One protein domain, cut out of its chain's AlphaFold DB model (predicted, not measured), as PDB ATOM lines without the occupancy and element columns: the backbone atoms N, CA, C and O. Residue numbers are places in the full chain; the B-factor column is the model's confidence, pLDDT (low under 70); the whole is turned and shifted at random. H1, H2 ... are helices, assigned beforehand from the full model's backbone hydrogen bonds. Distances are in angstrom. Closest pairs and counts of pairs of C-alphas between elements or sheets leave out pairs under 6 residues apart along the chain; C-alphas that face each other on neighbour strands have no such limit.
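AT A GLANCE: This is residues 148 to 252 of the 259 residues of an uncharacterized protein of Exidia glandulosa HHB12029 (UniProt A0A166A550). One long helix, H2, makes the spine of an elongated, loosely joined group of helices: H1 runs back beside its last part as a hairpin, while H3 and H4, side by side and opposite ways, slant to it. A link whose residues 233 to 243 stick out leads to the short H5 at one end of the long axis. The 105 printed residues have five named helices, H1 to H5 in chain order, and no named strand: all helix. The whole is compact, with a radius of gyration of the C-alphas of 14.7 A, and spans 48 by 30 by 21 A.

HOW THE PARTS SIT: H1, residues 148 to 159, and H2, residues 171 to 195, form a helical hairpin; they touch, H2 with residues 185 to 194 alone, at a shallow tilt of 19 degrees, opposite ways, the closest C-alphas, of Leu 150 and Leu 194, 6.8 A apart. H3, residues 202 to 211, only just touches H2, with 3 pairs of C-alphas within 8 A, at H2's residues 189 to 193 alone; the closest C-alphas are those of Val 189 and Ile 208, 7.4 A. H4, residues 221 to 232, is close to H3 but not clearly touching, at 15 degrees, a shallow tilt; the closest C-alphas are Leu 209 and Val 228, 7.4 A. H5, residues 245 to 252, is apart from H2, H3 and H4. In H1, H3, H4 and H5 every O i to N i+4 pair is within hydrogen-bond range; in H2, 18 of 21.

IN THESE COORDINATES: H1 begins at C-alpha 148, (108.771, 269.249, 318.184), and is 16.4 A long; H2 is 34.9 A, H3 14.2 A, H4 16.6 A. H5, 9.0 A, ends at C-alpha 252, (105.789, 261.569, 305.634).

THE WHOLE: The C-alphas farthest apart, of Asn 170 and Glu 252, are 48.5 A apart. The printed part has no cut. The links H1 to H2 and H4 to H5 are long. Mean pLDDT of the printed part is 70.2; 40 residues are under 70, among them 194 to 202 and 231 to 251.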
ATOM      1  N   TYR A 148     108.739 270.660 317.805       81.94
ATOM      2  CA  TYR A 148     108.771 269.249 318.184       81.94
ATOM      3  C   TYR A 148     110.157 268.621 317.974       81.94
ATOM      4  O   TYR A 148     110.670 267.963 318.881       81.94
ATOM      5  N   LEU A 149     110.774 268.835 316.806       75.31
ATOM      6  CA  LEU A 149     112.110 268.322 316.493       75.31
ATOM      7  C   LEU A 149     113.168 268.914 317.424       75.31
ATOM      8  O   LEU A 149     113.981 268.172 317.972       75.31
ATOM      9  N   LEU A 150     113.116 270.224 317.668       76.56
ATOM     10  CA  LEU A 150     113.976 270.912 318.627       76.56
ATOM     11  C   LEU A 150     113.857 270.282 320.018       76.56
ATOM     12  O   LEU A 150     114.862 269.882 320.600       76.56
ATOM     13  N   ARG A 151     112.631 270.121 320.525       77.12
ATOM     14  CA  ARG A 151     112.381 269.507 321.832       77.12
ATOM     15  C   ARG A 151     112.922 268.081 321.900       77.12
ATOM     16  O   ARG A 151     113.548 267.717 322.886       77.12
ATOM     17  N   LYS A 152     112.720 267.282 320.850       71.75
ATOM     18  CA  LYS A 152     113.234 265.907 320.781       71.75
ATOM     19  C   LYS A 152     114.755 265.847 320.775       71.75
ATOM     20  O   LYS A 152     115.322 264.977 321.426       71.75
ATOM     21  N   ARG A 153     115.412 266.768 320.074       70.75
ATOM     22  CA  ARG A 153     116.875 266.875 320.064       70.75
ATOM     23  C   ARG A 153     117.413 267.307 321.431       70.75
ATOM     24  O   ARG A 153     118.425 266.766 321.855       70.75
ATOM     25  N   ILE A 154     116.716 268.197 322.144       69.44
ATOM     26  CA  ILE A 154     117.046 268.559 323.533       69.44
ATOM     27  C   ILE A 154     116.888 267.352 324.464       69.44
ATOM     28  O   ILE A 154     117.830 267.033 325.176       69.44
ATOM     29  N   GLU A 155     115.755 266.642 324.410       73.00
ATOM     30  CA  GLU A 155     115.518 265.429 325.214       73.00
ATOM     31  C   GLU A 155     116.629 264.385 324.980       73.00
ATOM     32  O   GLU A 155     117.225 263.892 325.933       73.00
ATOM     33  N   LEU A 156     116.974 264.103 323.716       67.75
ATOM     34  CA  LEU A 156     118.071 263.189 323.372       67.75
ATOM     35  C   LEU A 156     119.419 263.680 323.899       67.75
ATOM     36  O   LEU A 156     120.243 262.880 324.339       67.75
ATOM     37  N   ALA A 157     119.675 264.981 323.835       65.62
ATOM     38  CA  ALA A 157     120.910 265.532 324.351       65.62
ATOM     39  C   ALA A 157     120.988 265.417 325.880       65.62
ATOM     40  O   ALA A 157     122.028 265.016 326.390       65.62
ATOM     41  N   GLU A 158     119.905 265.699 326.603       70.25
ATOM     42  CA  GLU A 158     119.839 265.557 328.061       70.25
ATOM     43  C   GLU A 158     120.004 264.096 328.501       70.25
ATOM     44  O   GLU A 158     120.779 263.821 329.417       70.25
ATOM     45  N   GLU A 159     119.352 263.152 327.813       70.75
ATOM     46  CA  GLU A 159     119.480 261.712 328.078       70.75
ATOM     47  C   GLU A 159     120.916 261.198 327.886       70.75
ATOM     48  O   GLU A 159     121.367 260.328 328.631       70.75
ATOM     49  N   ASN A 160     121.652 261.746 326.914       67.19
ATOM     50  CA  ASN A 160     123.036 261.360 326.614       67.19
ATOM     51  C   ASN A 160     124.087 262.214 327.356       67.19
ATOM     52  O   ASN A 160     125.291 262.000 327.210       67.19
ATOM     53  N   ALA A 161     123.659 263.174 328.182       65.81
ATOM     54  CA  ALA A 161     124.552 264.047 328.943       65.81
ATOM     55  C   ALA A 161     125.034 263.429 330.275       65.81
ATOM     56  O   ALA A 161     125.716 264.095 331.065       65.81
ATOM     57  N   GLU A 162     124.673 262.178 330.570       71.62
ATOM     58  CA  GLU A 162     125.123 261.479 331.773       71.62
ATOM     59  C   GLU A 162     126.559 260.960 331.613       71.62
ATOM     60  O   GLU A 162     126.876 260.157 330.739       71.62
ATOM     61  N   CYS A 163     127.448 261.423 332.490       73.31
ATOM     62  CA  CYS A 163     128.839 260.995 332.517       73.31
ATOM     63  C   CYS A 163     128.984 259.640 333.217       73.31
ATOM     64  O   CYS A 163     128.506 259.457 334.338       73.31
ATOM     65  N   VAL A 164     129.719 258.714 332.600       78.19
ATOM     66  CA  VAL A 164     130.048 257.419 333.205       78.19
ATOM     67  C   VAL A 164     131.264 257.574 334.125       78.19
ATOM     68  O   VAL A 164     132.379 257.869 333.675       78.19
ATOM     69  N   GLN A 165     131.069 257.370 335.433       76.88
ATOM     70  CA  GLN A 165     132.174 257.392 336.392       76.88
ATOM     71  C   GLN A 165     133.095 256.189 336.173       76.88
ATOM     72  O   GLN A 165     132.700 255.047 336.381       76.88
ATOM     73  N   HIS A 166     134.349 256.454 335.813       79.75
ATOM     74  CA  HIS A 166     135.382 255.420 335.731       79.75
ATOM     75  C   HIS A 166     136.115 255.264 337.060       79.75
ATOM     76  O   HIS A 166     136.320 256.246 337.772       79.75
ATOM     77  N   GLU A 167     136.610 254.058 337.337       81.50
ATOM     78  CA  GLU A 167     137.364 253.737 338.560       81.50
ATOM     79  C   GLU A 167     138.593 254.639 338.754       81.50
ATOM     80  O   GLU A 167     138.897 255.068 339.865       81.50
ATOM     81  N   SER A 168     139.265 255.009 337.657       82.25
ATOM     82  CA  SER A 168     140.415 255.925 337.677       82.25
ATOM     83  C   SER A 168     140.043 257.393 337.940       82.25
ATOM     84  O   SER A 168     140.921 258.240 338.107       82.25
ATOM     85  N   CYS A 169     138.751 257.734 337.916       86.31
ATOM     86  CA  CYS A 169     138.255 259.091 338.106       86.31
ATOM     87  C   CYS A 169     137.793 259.279 339.557       86.31
ATOM     88  O   CYS A 169     136.738 258.791 339.971       86.31
ATOM     89  N   ASN A 170     138.587 260.007 340.348       88.56
ATOM     90  CA  ASN A 170     138.181 260.349 341.709       88.56
ATOM     91  C   ASN A 170     136.922 261.242 341.703       88.56
ATOM     92  O   ASN A 170     136.620 261.906 340.712       88.56
ATOM     93  N   LYS A 171     136.189 261.280 342.823       86.38
ATOM     94  CA  LYS A 171     134.889 261.973 342.910       86.38
ATOM     95  C   LYS A 171     134.945 263.445 342.483       86.38
ATOM     96  O   LYS A 171     134.073 263.893 341.750       86.38
ATOM     97  N   LEU A 172     135.973 264.181 342.912       85.94
ATOM     98  CA  LEU A 172     136.149 265.601 342.575       85.94
ATOM     99  C   LEU A 172     136.380 265.799 341.072       85.94
ATOM    100  O   LEU A 172     135.742 266.641 340.447       85.94
ATOM    101  N   ARG A 173     137.248 264.980 340.473       85.81
ATOM    102  CA  ARG A 173     137.535 265.011 339.037       85.81
ATOM    103  C   ARG A 173     136.347 264.542 338.202       85.81
ATOM    104  O   ARG A 173     136.153 265.042 337.099       85.81
ATOM    105  N   HIS A 174     135.545 263.615 338.720       86.62
ATOM    106  CA  HIS A 174     134.347 263.141 338.039       86.62
ATOM    107  C   HIS A 174     133.306 264.256 337.907       86.62
ATOM    108  O   HIS A 174     132.774 264.431 336.820       86.62
ATOM    109  N   VAL A 175     133.099 265.070 338.951       86.69
ATOM    110  CA  VAL A 175     132.228 266.258 338.865       86.69
ATOM    111  C   VAL A 175     132.690 267.197 337.748       86.69
ATOM    112  O   VAL A 175     131.868 267.605 336.934       86.69
ATOM    113  N   ALA A 176     133.996 267.476 337.652       87.44
ATOM    114  CA  ALA A 176     134.545 268.294 336.569       87.44
ATOM    115  C   ALA A 176     134.296 267.665 335.185       87.44
ATOM    116  O   ALA A 176     133.766 268.335 334.305       87.44
ATOM    117  N   CYS A 177     134.570 266.364 335.017       86.75
ATOM    118  CA  CYS A 177     134.305 265.651 333.760       86.75
ATOM    119  C   CYS A 177     132.825 265.724 333.358       86.75
ATOM    120  O   CYS A 177     132.523 265.946 332.191       86.75
ATOM    121  N   THR A 178     131.908 265.555 334.315       85.56
ATOM    122  CA  THR A 178     130.459 265.620 334.080       85.56
ATOM    123  C   THR A 178     130.014 267.013 333.656       85.56
ATOM    124  O   THR A 178     129.241 267.138 332.711       85.56
ATOM    125  N   THR A 179     130.506 268.060 334.321       85.62
ATOM    126  CA  THR A 179     130.197 269.443 333.942       85.62
ATOM    127  C   THR A 179     130.746 269.760 332.556       85.62
ATOM    128  O   THR A 179     129.989 270.191 331.696       85.62
ATOM    129  N   THR A 180     132.019 269.457 332.284       87.25
ATOM    130  CA  THR A 180     132.623 269.714 330.969       87.25
ATOM    131  C   THR A 180     131.954 268.909 329.854       87.25
ATOM    132  O   THR A 180     131.799 269.425 328.753       87.25
ATOM    133  N   TRP A 181     131.519 267.673 330.121       85.81
ATOM    134  CA  TRP A 181     130.734 266.885 329.167       85.81
ATOM    135  C   TRP A 181     129.386 267.537 328.863       85.81
ATOM    136  O   TRP A 181     129.056 267.727 327.696       85.81
ATOM    137  N   ARG A 182     128.640 267.939 329.902       83.38
ATOM    138  CA  ARG A 182     127.357 268.641 329.751       83.38
ATOM    139  C   ARG A 182     127.506 269.941 328.976       83.38
ATOM    140  O   ARG A 182     126.720 270.182 328.067       83.38
ATOM    141  N   ASP A 183     128.526 270.735 329.289       82.44
ATOM    142  CA  ASP A 183     128.809 271.988 328.589       82.44
ATOM    143  C   ASP A 183     129.186 271.724 327.127       82.44
ATOM    144  O   ASP A 183     128.668 272.367 326.215       82.44
ATOM    145  N   PHE A 184     130.040 270.730 326.870       82.62
ATOM    146  CA  PHE A 184     130.390 270.329 325.511       82.62
ATOM    147  C   PHE A 184     129.160 269.852 324.720       82.62
ATOM    148  O   PHE A 184     129.017 270.171 323.538       82.62
ATOM    149  N   TRP A 185     128.230 269.156 325.373       78.50
ATOM    150  CA  TRP A 185     126.948 268.786 324.780       78.50
ATOM    151  C   TRP A 185     126.107 270.015 324.456       78.50
ATOM    152  O   TRP A 185     125.734 270.218 323.303       78.50
ATOM    153  N   ALA A 186     125.859 270.857 325.457       75.94
ATOM    154  CA  ALA A 186     124.973 272.007 325.362       75.94
ATOM    155  C   ALA A 186     125.450 273.054 324.350       75.94
ATOM    156  O   ALA A 186     124.633 273.638 323.638       75.94
ATOM    157  N   PHE A 187     126.762 273.277 324.273       76.69
ATOM    158  CA  PHE A 187     127.348 274.365 323.488       76.69
ATOM    159  C   PHE A 187     128.113 273.894 322.248       76.69
ATOM    160  O   PHE A 187     128.330 274.691 321.339       76.69
ATOM    161  N   GLY A 188     128.516 272.625 322.183       77.00
ATOM    162  CA  GLY A 188     129.210 272.042 321.034       77.00
ATOM    163  C   GLY A 188     128.278 271.192 320.179       77.00
ATOM    164  O   GLY A 188     127.976 271.539 319.039       77.00
ATOM    165  N   VAL A 189     127.795 270.080 320.730       75.75
ATOM    166  CA  VAL A 189     127.047 269.080 319.952       75.75
ATOM    167  C   VAL A 189     125.632 269.549 319.626       75.75
ATOM    168  O   VAL A 189     125.241 269.499 318.461       75.75
ATOM    169  N   ILE A 190     124.874 270.044 320.611       72.50
ATOM    170  CA  ILE A 190     123.482 270.478 320.418       72.50
ATOM    171  C   ILE A 190     123.380 271.570 319.348       72.50
ATOM    172  O   ILE A 190     122.591 271.384 318.428       72.50
ATOM    173  N   PRO A 191     124.151 272.673 319.364       69.75
ATOM    174  CA  PRO A 191     123.991 273.717 318.355       69.75
ATOM    175  C   PRO A 191     124.350 273.236 316.948       69.75
ATOM    176  O   PRO A 191     123.654 273.585 315.996       69.75
ATOM    177  N   HIS A 192     125.383 272.401 316.799       70.62
ATOM    178  CA  HIS A 192     125.712 271.797 315.506       70.62
ATOM    179  C   HIS A 192     124.618 270.844 315.024       70.62
ATOM    180  O   HIS A 192     124.244 270.875 313.857       70.62
ATOM    181  N   TRP A 193     124.050 270.050 315.928       70.38
ATOM    182  CA  TRP A 193     122.950 269.141 315.631       70.38
ATOM    183  C   TRP A 193     121.665 269.905 315.269       70.38
ATOM    184  O   TRP A 193     121.011 269.607 314.272       70.38
ATOM    185  N   LEU A 194     121.295 270.924 316.043       65.25
ATOM    186  CA  LEU A 194     120.083 271.718 315.831       65.25
ATOM    187  C   LEU A 194     120.121 272.521 314.530       65.25
ATOM    188  O   LEU A 194     119.073 272.682 313.908       65.25
ATOM    189  N   ASN A 195     121.301 272.990 314.124       61.28
ATOM    190  CA  ASN A 195     121.476 273.833 312.942       61.28
ATOM    191  C   ASN A 195     121.976 273.070 311.705       61.28
ATOM    192  O   ASN A 195     122.168 273.685 310.657       61.28
ATOM    193  N   SER A 196     122.204 271.756 311.801       63.28
ATOM    194  CA  SER A 196     122.558 270.949 310.632       63.28
ATOM    195  C   SER A 196     121.343 270.758 309.729       63.28
ATOM    196  O   SER A 196     120.241 270.450 310.197       63.28
ATOM    197  N   ALA A 197     121.568 270.920 308.424       53.81
ATOM    198  CA  ALA A 197     120.577 270.601 307.409       53.81
ATOM    199  C   ALA A 197     120.406 269.088 307.202       53.81
ATOM    200  O   ALA A 197     119.370 268.629 306.723       53.81
ATOM    201  N   GLU A 198     121.415 268.310 307.584       58.06
ATOM    202  CA  GLU A 198     121.365 266.859 307.502       58.06
ATOM    203  C   GLU A 198     120.611 266.286 308.710       58.06
ATOM    204  O   GLU A 198     120.794 266.770 309.837       58.06
ATOM    205  N   PRO A 199     119.799 265.228 308.523       54.22
ATOM    206  CA  PRO A 199     119.325 264.439 309.648       54.22
ATOM    207  C   PRO A 199     120.555 263.967 310.416       54.22
ATOM    208  O   PRO A 199     121.435 263.291 309.879       54.22
ATOM    209  N   CYS A 200     120.660 264.383 311.672       61.66
ATOM    210  CA  CYS A 200     121.817 264.049 312.478       61.66
ATOM    211  C   CYS A 200     121.701 262.581 312.876       61.66
ATOM    212  O   CYS A 200     121.007 262.203 313.824       61.66
ATOM    213  N   THR A 201     122.336 261.743 312.074       66.81
ATOM    214  CA  THR A 201     122.454 260.325 312.355       66.81
ATOM    215  C   THR A 201     123.384 260.132 313.543       66.81
ATOM    216  O   THR A 201     124.298 260.926 313.782       66.81
ATOM    217  N   GLU A 202     123.209 259.032 314.266       67.00
ATOM    218  CA  GLU A 202     124.140 258.647 315.326       67.00
ATOM    219  C   GLU A 202     125.590 258.588 314.808       67.00
ATOM    220  O   GLU A 202     126.520 259.026 315.481       67.00
ATOM    221  N   ALA A 203     125.786 258.144 313.560       70.44
ATOM    222  CA  ALA A 203     127.082 258.145 312.887       70.44
ATOM    223  C   ALA A 203     127.673 259.559 312.719       70.44
ATOM    224  O   ALA A 203     128.876 259.746 312.901       70.44
ATOM    225  N   HIS A 204     126.842 260.558 312.410       71.94
ATOM    226  CA  HIS A 204     127.273 261.953 312.317       71.94
ATOM    227  C   HIS A 204     127.662 262.507 313.696       71.94
ATOM    228  O   HIS A 204     128.719 263.123 313.827       71.94
ATOM    229  N   VAL A 205     126.882 262.219 314.745       72.69
ATOM    230  CA  VAL A 205     127.243 262.589 316.126       72.69
ATOM    231  C   VAL A 205     128.571 261.943 316.526       72.69
ATOM    232  O   VAL A 205     129.454 262.626 317.038       72.69
ATOM    233  N   ARG A 206     128.769 260.652 316.227       72.75
ATOM    234  CA  ARG A 206     130.043 259.953 316.466       72.75
ATOM    235  C   ARG A 206     131.207 260.608 315.732       72.75
ATOM    236  O   ARG A 206     132.293 260.687 316.295       72.75
ATOM    237  N   LYS A 207     130.998 261.084 314.504       76.31
ATOM    238  CA  LYS A 207     132.024 261.814 313.753       76.31
ATOM    239  C   LYS A 207     132.380 263.130 314.447       76.31
ATOM    240  O   LYS A 207     133.555 263.356 314.710       76.31
ATOM    241  N   ILE A 208     131.379 263.936 314.821       76.00
ATOM    242  CA  ILE A 208     131.592 265.182 315.579       76.00
ATOM    243  C   ILE A 208     132.391 264.891 316.852       76.00
ATOM    244  O   ILE A 208     133.356 265.589 317.142       76.00
ATOM    245  N   LEU A 209     132.031 263.836 317.585       76.56
ATOM    246  CA  LEU A 209     132.756 263.417 318.780       76.56
ATOM    247  C   LEU A 209     134.182 262.957 318.485       76.56
ATOM    248  O   LEU A 209     135.110 263.359 319.175       76.56
ATOM    249  N   GLY A 210     134.375 262.114 317.474       74.00
ATOM    250  CA  GLY A 210     135.689 261.597 317.099       74.00
ATOM    251  C   GLY A 210     136.659 262.698 316.668       74.00
ATOM    252  O   GLY A 210     137.852 262.613 316.955       74.00
ATOM    253  N   ASP A 211     136.140 263.759 316.048       77.12
ATOM    254  CA  ASP A 211     136.921 264.913 315.594       77.12
ATOM    255  C   ASP A 211     137.320 265.854 316.751       77.12
ATOM    256  O   ASP A 211     138.223 266.694 316.617       77.12
ATOM    257  N   VAL A 212     136.698 265.707 317.924       77.31
ATOM    258  CA  VAL A 212     136.988 266.532 319.097       77.31
ATOM    259  C   VAL A 212     138.271 266.065 319.767       77.31
ATOM    260  O   VAL A 212     138.403 264.971 320.312       77.31
ATOM    261  N   LYS A 213     139.253 266.965 319.779       73.19
ATOM    262  CA  LYS A 213     140.527 266.758 320.465       73.19
ATOM    263  C   LYS A 213     140.316 266.746 321.982       73.19
ATOM    264  O   LYS A 213     140.356 267.798 322.612       73.19
ATOM    265  N   VAL A 214     140.168 265.550 322.556       65.50
ATOM    266  CA  VAL A 214     139.898 265.294 323.988       65.50
ATOM    267  C   VAL A 214     140.819 266.069 324.928       65.50
ATOM    268  O   VAL A 214     140.359 266.567 325.935       65.50
ATOM    269  N   HIS A 215     142.095 266.261 324.583       61.19
ATOM    270  CA  HIS A 215     143.050 267.020 325.407       61.19
ATOM    271  C   HIS A 215     142.738 268.524 325.538       61.19
ATOM    272  O   HIS A 215     143.398 269.211 326.313       61.19
ATOM    273  N   LYS A 216     141.791 269.054 324.755       69.75
ATOM    274  CA  LYS A 216     141.332 270.449 324.838       69.75
ATOM    275  C   LYS A 216     140.105 270.627 325.725       69.75
ATOM    276  O   LYS A 216     139.809 271.749 326.116       69.75
ATOM    277  N   LEU A 217     139.388 269.544 326.002       68.44
ATOM    278  CA  LEU A 217     138.301 269.511 326.966       68.44
ATOM    279  C   LEU A 217     138.923 268.954 328.242       68.44
ATOM    280  O   LEU A 217     139.626 267.955 328.173       68.44
ATOM    281  N   ASP A 218     138.744 269.581 329.397       83.75
ATOM    282  CA  ASP A 218     139.339 269.119 330.663       83.75
ATOM    283  C   ASP A 218     138.644 267.838 331.195       83.75
ATOM    284  O   ASP A 218     138.194 267.739 332.334       83.75
ATOM    285  N   ILE A 219     138.492 266.841 330.320       84.00
ATOM    286  CA  ILE A 219     137.822 265.567 330.526       84.00
ATOM    287  C   ILE A 219     138.895 264.488 330.590       84.00
ATOM    288  O   ILE A 219     139.765 264.364 329.727       84.00
ATOM    289  N   HIS A 220     138.820 263.655 331.623       86.75
ATOM    290  CA  HIS A 220     139.708 262.510 331.748       86.75
ATOM    291  C   HIS A 220     139.492 261.538 330.568       86.75
ATOM    292  O   HIS A 220     138.347 261.135 330.355       86.75
ATOM    293  N   PRO A 221     140.535 261.104 329.825       86.88
ATOM    294  CA  PRO A 221     140.336 260.343 328.588       86.88
ATOM    295  C   PRO A 221     139.496 259.062 328.748       86.88
ATOM    296  O   PRO A 221     138.596 258.867 327.940       86.88
ATOM    297  N   PRO A 222     139.669 258.232 329.796       86.12
ATOM    298  CA  PRO A 222     138.749 257.127 330.083       86.12
ATOM    299  C   PRO A 222     137.282 257.549 330.214       86.12
ATOM    300  O   PRO A 222     136.421 256.909 329.626       86.12
ATOM    301  N   CYS A 223     136.995 258.659 330.908       83.69
ATOM    302  CA  CYS A 223     135.631 259.182 331.009       83.69
ATOM    303  C   CYS A 223     135.097 259.575 329.635       83.69
ATOM    304  O   CYS A 223     133.975 259.211 329.312       83.69
ATOM    305  N   TRP A 224     135.901 260.257 328.815       85.56
ATOM    306  CA  TRP A 224     135.529 260.579 327.436       85.56
ATOM    307  C   TRP A 224     135.186 259.321 326.635       85.56
ATOM    308  O   TRP A 224     134.102 259.237 326.067       85.56
ATOM    309  N   TYR A 225     136.074 258.325 326.631       84.31
ATOM    310  CA  TYR A 225     135.851 257.088 325.888       84.31
ATOM    311  C   TYR A 225     134.610 256.346 326.361       84.31
ATOM    312  O   TYR A 225     133.840 255.904 325.517       84.31
ATOM    313  N   GLY A 226     134.375 256.227 327.668       80.69
ATOM    314  CA  GLY A 226     133.176 255.551 328.156       80.69
ATOM    315  C   GLY A 226     131.895 256.359 327.950       80.69
ATOM    316  O   GLY A 226     130.863 255.753 327.716       80.69
ATOM    317  N   MET A 227     131.941 257.697 327.939       79.94
ATOM    318  CA  MET A 227     130.787 258.525 327.555       79.94
ATOM    319  C   MET A 227     130.455 258.369 326.069       79.94
ATOM    320  O   MET A 227     129.310 258.105 325.718       79.94
ATOM    321  N   VAL A 228     131.467 258.434 325.196       79.94
ATOM    322  CA  VAL A 228     131.297 258.166 323.760       79.94
ATOM    323  C   VAL A 228     130.812 256.732 323.533       79.94
ATOM    324  O   VAL A 228     129.910 256.522 322.733       79.94
ATOM    325  N   SER A 229     131.356 255.750 324.257       78.19
ATOM    326  CA  SER A 229     130.976 254.339 324.113       78.19
ATOM    327  C   SER A 229     129.573 254.054 324.645       78.19
ATOM    328  O   SER A 229     128.837 253.318 324.000       78.19
ATOM    329  N   ALA A 230     129.155 254.680 325.749       74.00
ATOM    330  CA  ALA A 230     127.806 254.543 326.310       74.00
ATOM    331  C   ALA A 230     126.711 255.105 325.393       74.00
ATOM    332  O   ALA A 230     125.551 254.723 325.518       74.00
ATOM    333  N   MET A 231     127.072 255.987 324.459       69.06
ATOM    334  CA  MET A 231     126.178 256.389 323.374       69.06
ATOM    335  C   MET A 231     126.090 255.347 322.253       69.06
ATOM    336  O   MET A 231     125.107 255.342 321.522       69.06
ATOM    337  N   THR A 232     127.123 254.513 322.081       62.03
ATOM    338  CA  THR A 232     127.218 253.511 321.001       62.03
ATOM    339  C   THR A 232     126.782 252.112 321.404       62.03
ATOM    340  O   THR A 232     126.368 251.336 320.544       62.03
ATOM    341  N   GLU A 233     126.909 251.775 322.686       59.34
ATOM    342  CA  GLU A 233     126.273 250.604 323.261       59.34
ATOM    343  C   GLU A 233     124.784 250.911 323.252       59.34
ATOM    344  O   GLU A 233     124.275 251.613 324.127       59.34
ATOM    345  N   GLU A 234     124.094 250.439 322.210       49.28
ATOM    346  CA  GLU A 234     122.646 250.303 322.226       49.28
ATOM    347  C   GLU A 234     122.283 249.782 323.613       49.28
ATOM    348  O   GLU A 234     122.586 248.639 323.959       49.28
ATOM    349  N   ARG A 235     121.659 250.618 324.450       48.72
ATOM    350  CA  ARG A 235     120.905 250.082 325.573       48.72
ATOM    351  C   ARG A 235     119.955 249.091 324.914       48.72
ATOM    352  O   ARG A 235     118.992 249.531 324.297       48.72
ATOM    353  N   GLU A 236     120.218 247.791 325.063       40.12
ATOM    354  CA  GLU A 236     119.390 246.651 324.639       40.12
ATOM    355  C   GLU A 236     118.009 246.652 325.332       40.12
ATOM    356  O   GLU A 236     117.381 245.620 325.560       40.12
ATOM    357  N   LYS A 237     117.462 247.817 325.687       40.16
ATOM    358  CA  LYS A 237     116.021 247.966 325.626       40.16
ATOM    359  C   LYS A 237     115.668 247.704 324.169       40.16
ATOM    360  O   LYS A 237     116.239 248.382 323.319       40.16
ATOM    361  N   PRO A 238     114.759 246.764 323.863       32.69
ATOM    362  CA  PRO A 238     114.257 246.628 322.512       32.69
ATOM    363  C   PRO A 238     113.771 248.009 322.103       32.69
ATOM    364  O   PRO A 238     112.770 248.517 322.620       32.69
ATOM    365  N   LEU A 239     114.540 248.658 321.231       37.19
ATOM    366  CA  LEU A 239     114.051 249.817 320.538       37.19
ATOM    367  C   LEU A 239     112.769 249.315 319.868       37.19
ATOM    368  O   LEU A 239     112.788 248.240 319.254       37.19
ATOM    369  N   PRO A 240     111.631 250.024 319.989       36.50
ATOM    370  CA  PRO A 240     110.574 249.800 319.018       36.50
ATOM    371  C   PRO A 240     111.256 249.807 317.637       36.50
ATOM    372  O   PRO A 240     112.145 250.640 317.432       36.50
ATOM    373  N   PRO A 241     110.924 248.837 316.765       29.30
ATOM    374  CA  PRO A 241     111.719 248.435 315.601       29.30
ATOM    375  C   PRO A 241     112.313 249.644 314.883       29.30
ATOM    376  O   PRO A 241     111.594 250.638 314.757       29.30
ATOM    377  N   PRO A 242     113.577 249.566 314.427       34.16
ATOM    378  CA  PRO A 242     114.449 250.702 314.144       34.16
ATOM    379  C   PRO A 242     113.696 251.819 313.427       34.16
ATOM    380  O   PRO A 242     113.529 251.818 312.209       34.16
ATOM    381  N   THR A 243     113.209 252.800 314.190       41.91
ATOM    382  CA  THR A 243     112.628 254.002 313.609       41.91
ATOM    383  C   THR A 243     113.751 254.991 313.328       41.91
ATOM    384  O   THR A 243     113.761 256.086 313.881       41.91
ATOM    385  N   LEU A 244     114.612 254.649 312.364       40.25
ATOM    386  CA  LEU A 244     115.172 255.647 311.435       40.25
ATOM    387  C   LEU A 244     114.045 256.503 310.801       40.25
ATOM    388  O   LEU A 244     114.252 257.616 310.344       40.25
ATOM    389  N   PHE A 245     112.807 256.024 310.915       47.78
ATOM    390  CA  PHE A 245     111.566 256.615 310.461       47.78
ATOM    391  C   PHE A 245     110.853 257.588 311.422       47.78
ATOM    392  O   PHE A 245     109.657 257.767 311.260       47.78
ATOM    393  N   ARG A 246     111.446 258.210 312.456       50.72
ATOM    394  CA  ARG A 246     110.667 259.188 313.273       50.72
ATOM    395  C   ARG A 246     110.631 260.591 312.675       50.72
ATOM    396  O   ARG A 246     109.539 261.137 312.543       50.72
ATOM    397  N   GLU A 247     111.772 261.137 312.267       48.28
ATOM    398  CA  GLU A 247     111.805 262.376 311.475       48.28
ATOM    399  C   GLU A 247     111.201 262.124 310.085       48.28
ATOM    400  O   GLU A 247     110.371 262.911 309.642       48.28
ATOM    401  N   GLN A 248     111.479 260.959 309.483       54.72
ATOM    402  CA  GLN A 248     110.841 260.543 308.234       54.72
ATOM    403  C   GLN A 248     109.330 260.351 308.392       54.72
ATOM    404  O   GLN A 248     108.611 260.846 307.556       54.72
ATOM    405  N   ARG A 249     108.792 259.791 309.489       59.81
ATOM    406  CA  ARG A 249     107.328 259.776 309.717       59.81
ATOM    407  C   ARG A 249     106.745 261.157 309.955       59.81
ATOM    408  O   ARG A 249     105.562 261.356 309.710       59.81
ATOM    409  N   VAL A 250     107.503 262.093 310.526       61.59
ATOM    410  CA  VAL A 250     107.042 263.481 310.671       61.59
ATOM    411  C   VAL A 250     106.974 264.138 309.298       61.59
ATOM    412  O   VAL A 250     105.960 264.761 308.997       61.59
ATOM    413  N   LEU A 251     107.997 263.930 308.470       63.47
ATOM    414  CA  LEU A 251     108.054 264.369 307.084       63.47
ATOM    415  C   LEU A 251     106.964 263.693 306.244       63.47
ATOM    416  O   LEU A 251     106.143 264.391 305.682       63.47
ATOM    417  N   GLU A 252     106.848 262.368 306.264       72.56
ATOM    418  CA  GLU A 252     105.789 261.569 305.634       72.56
ATOM    419  C   GLU A 252     104.403 262.004 306.107       72.56
ATOM    420  O   GLU A 252     103.500 262.078 305.294       72.56
TER     421      GLU A 252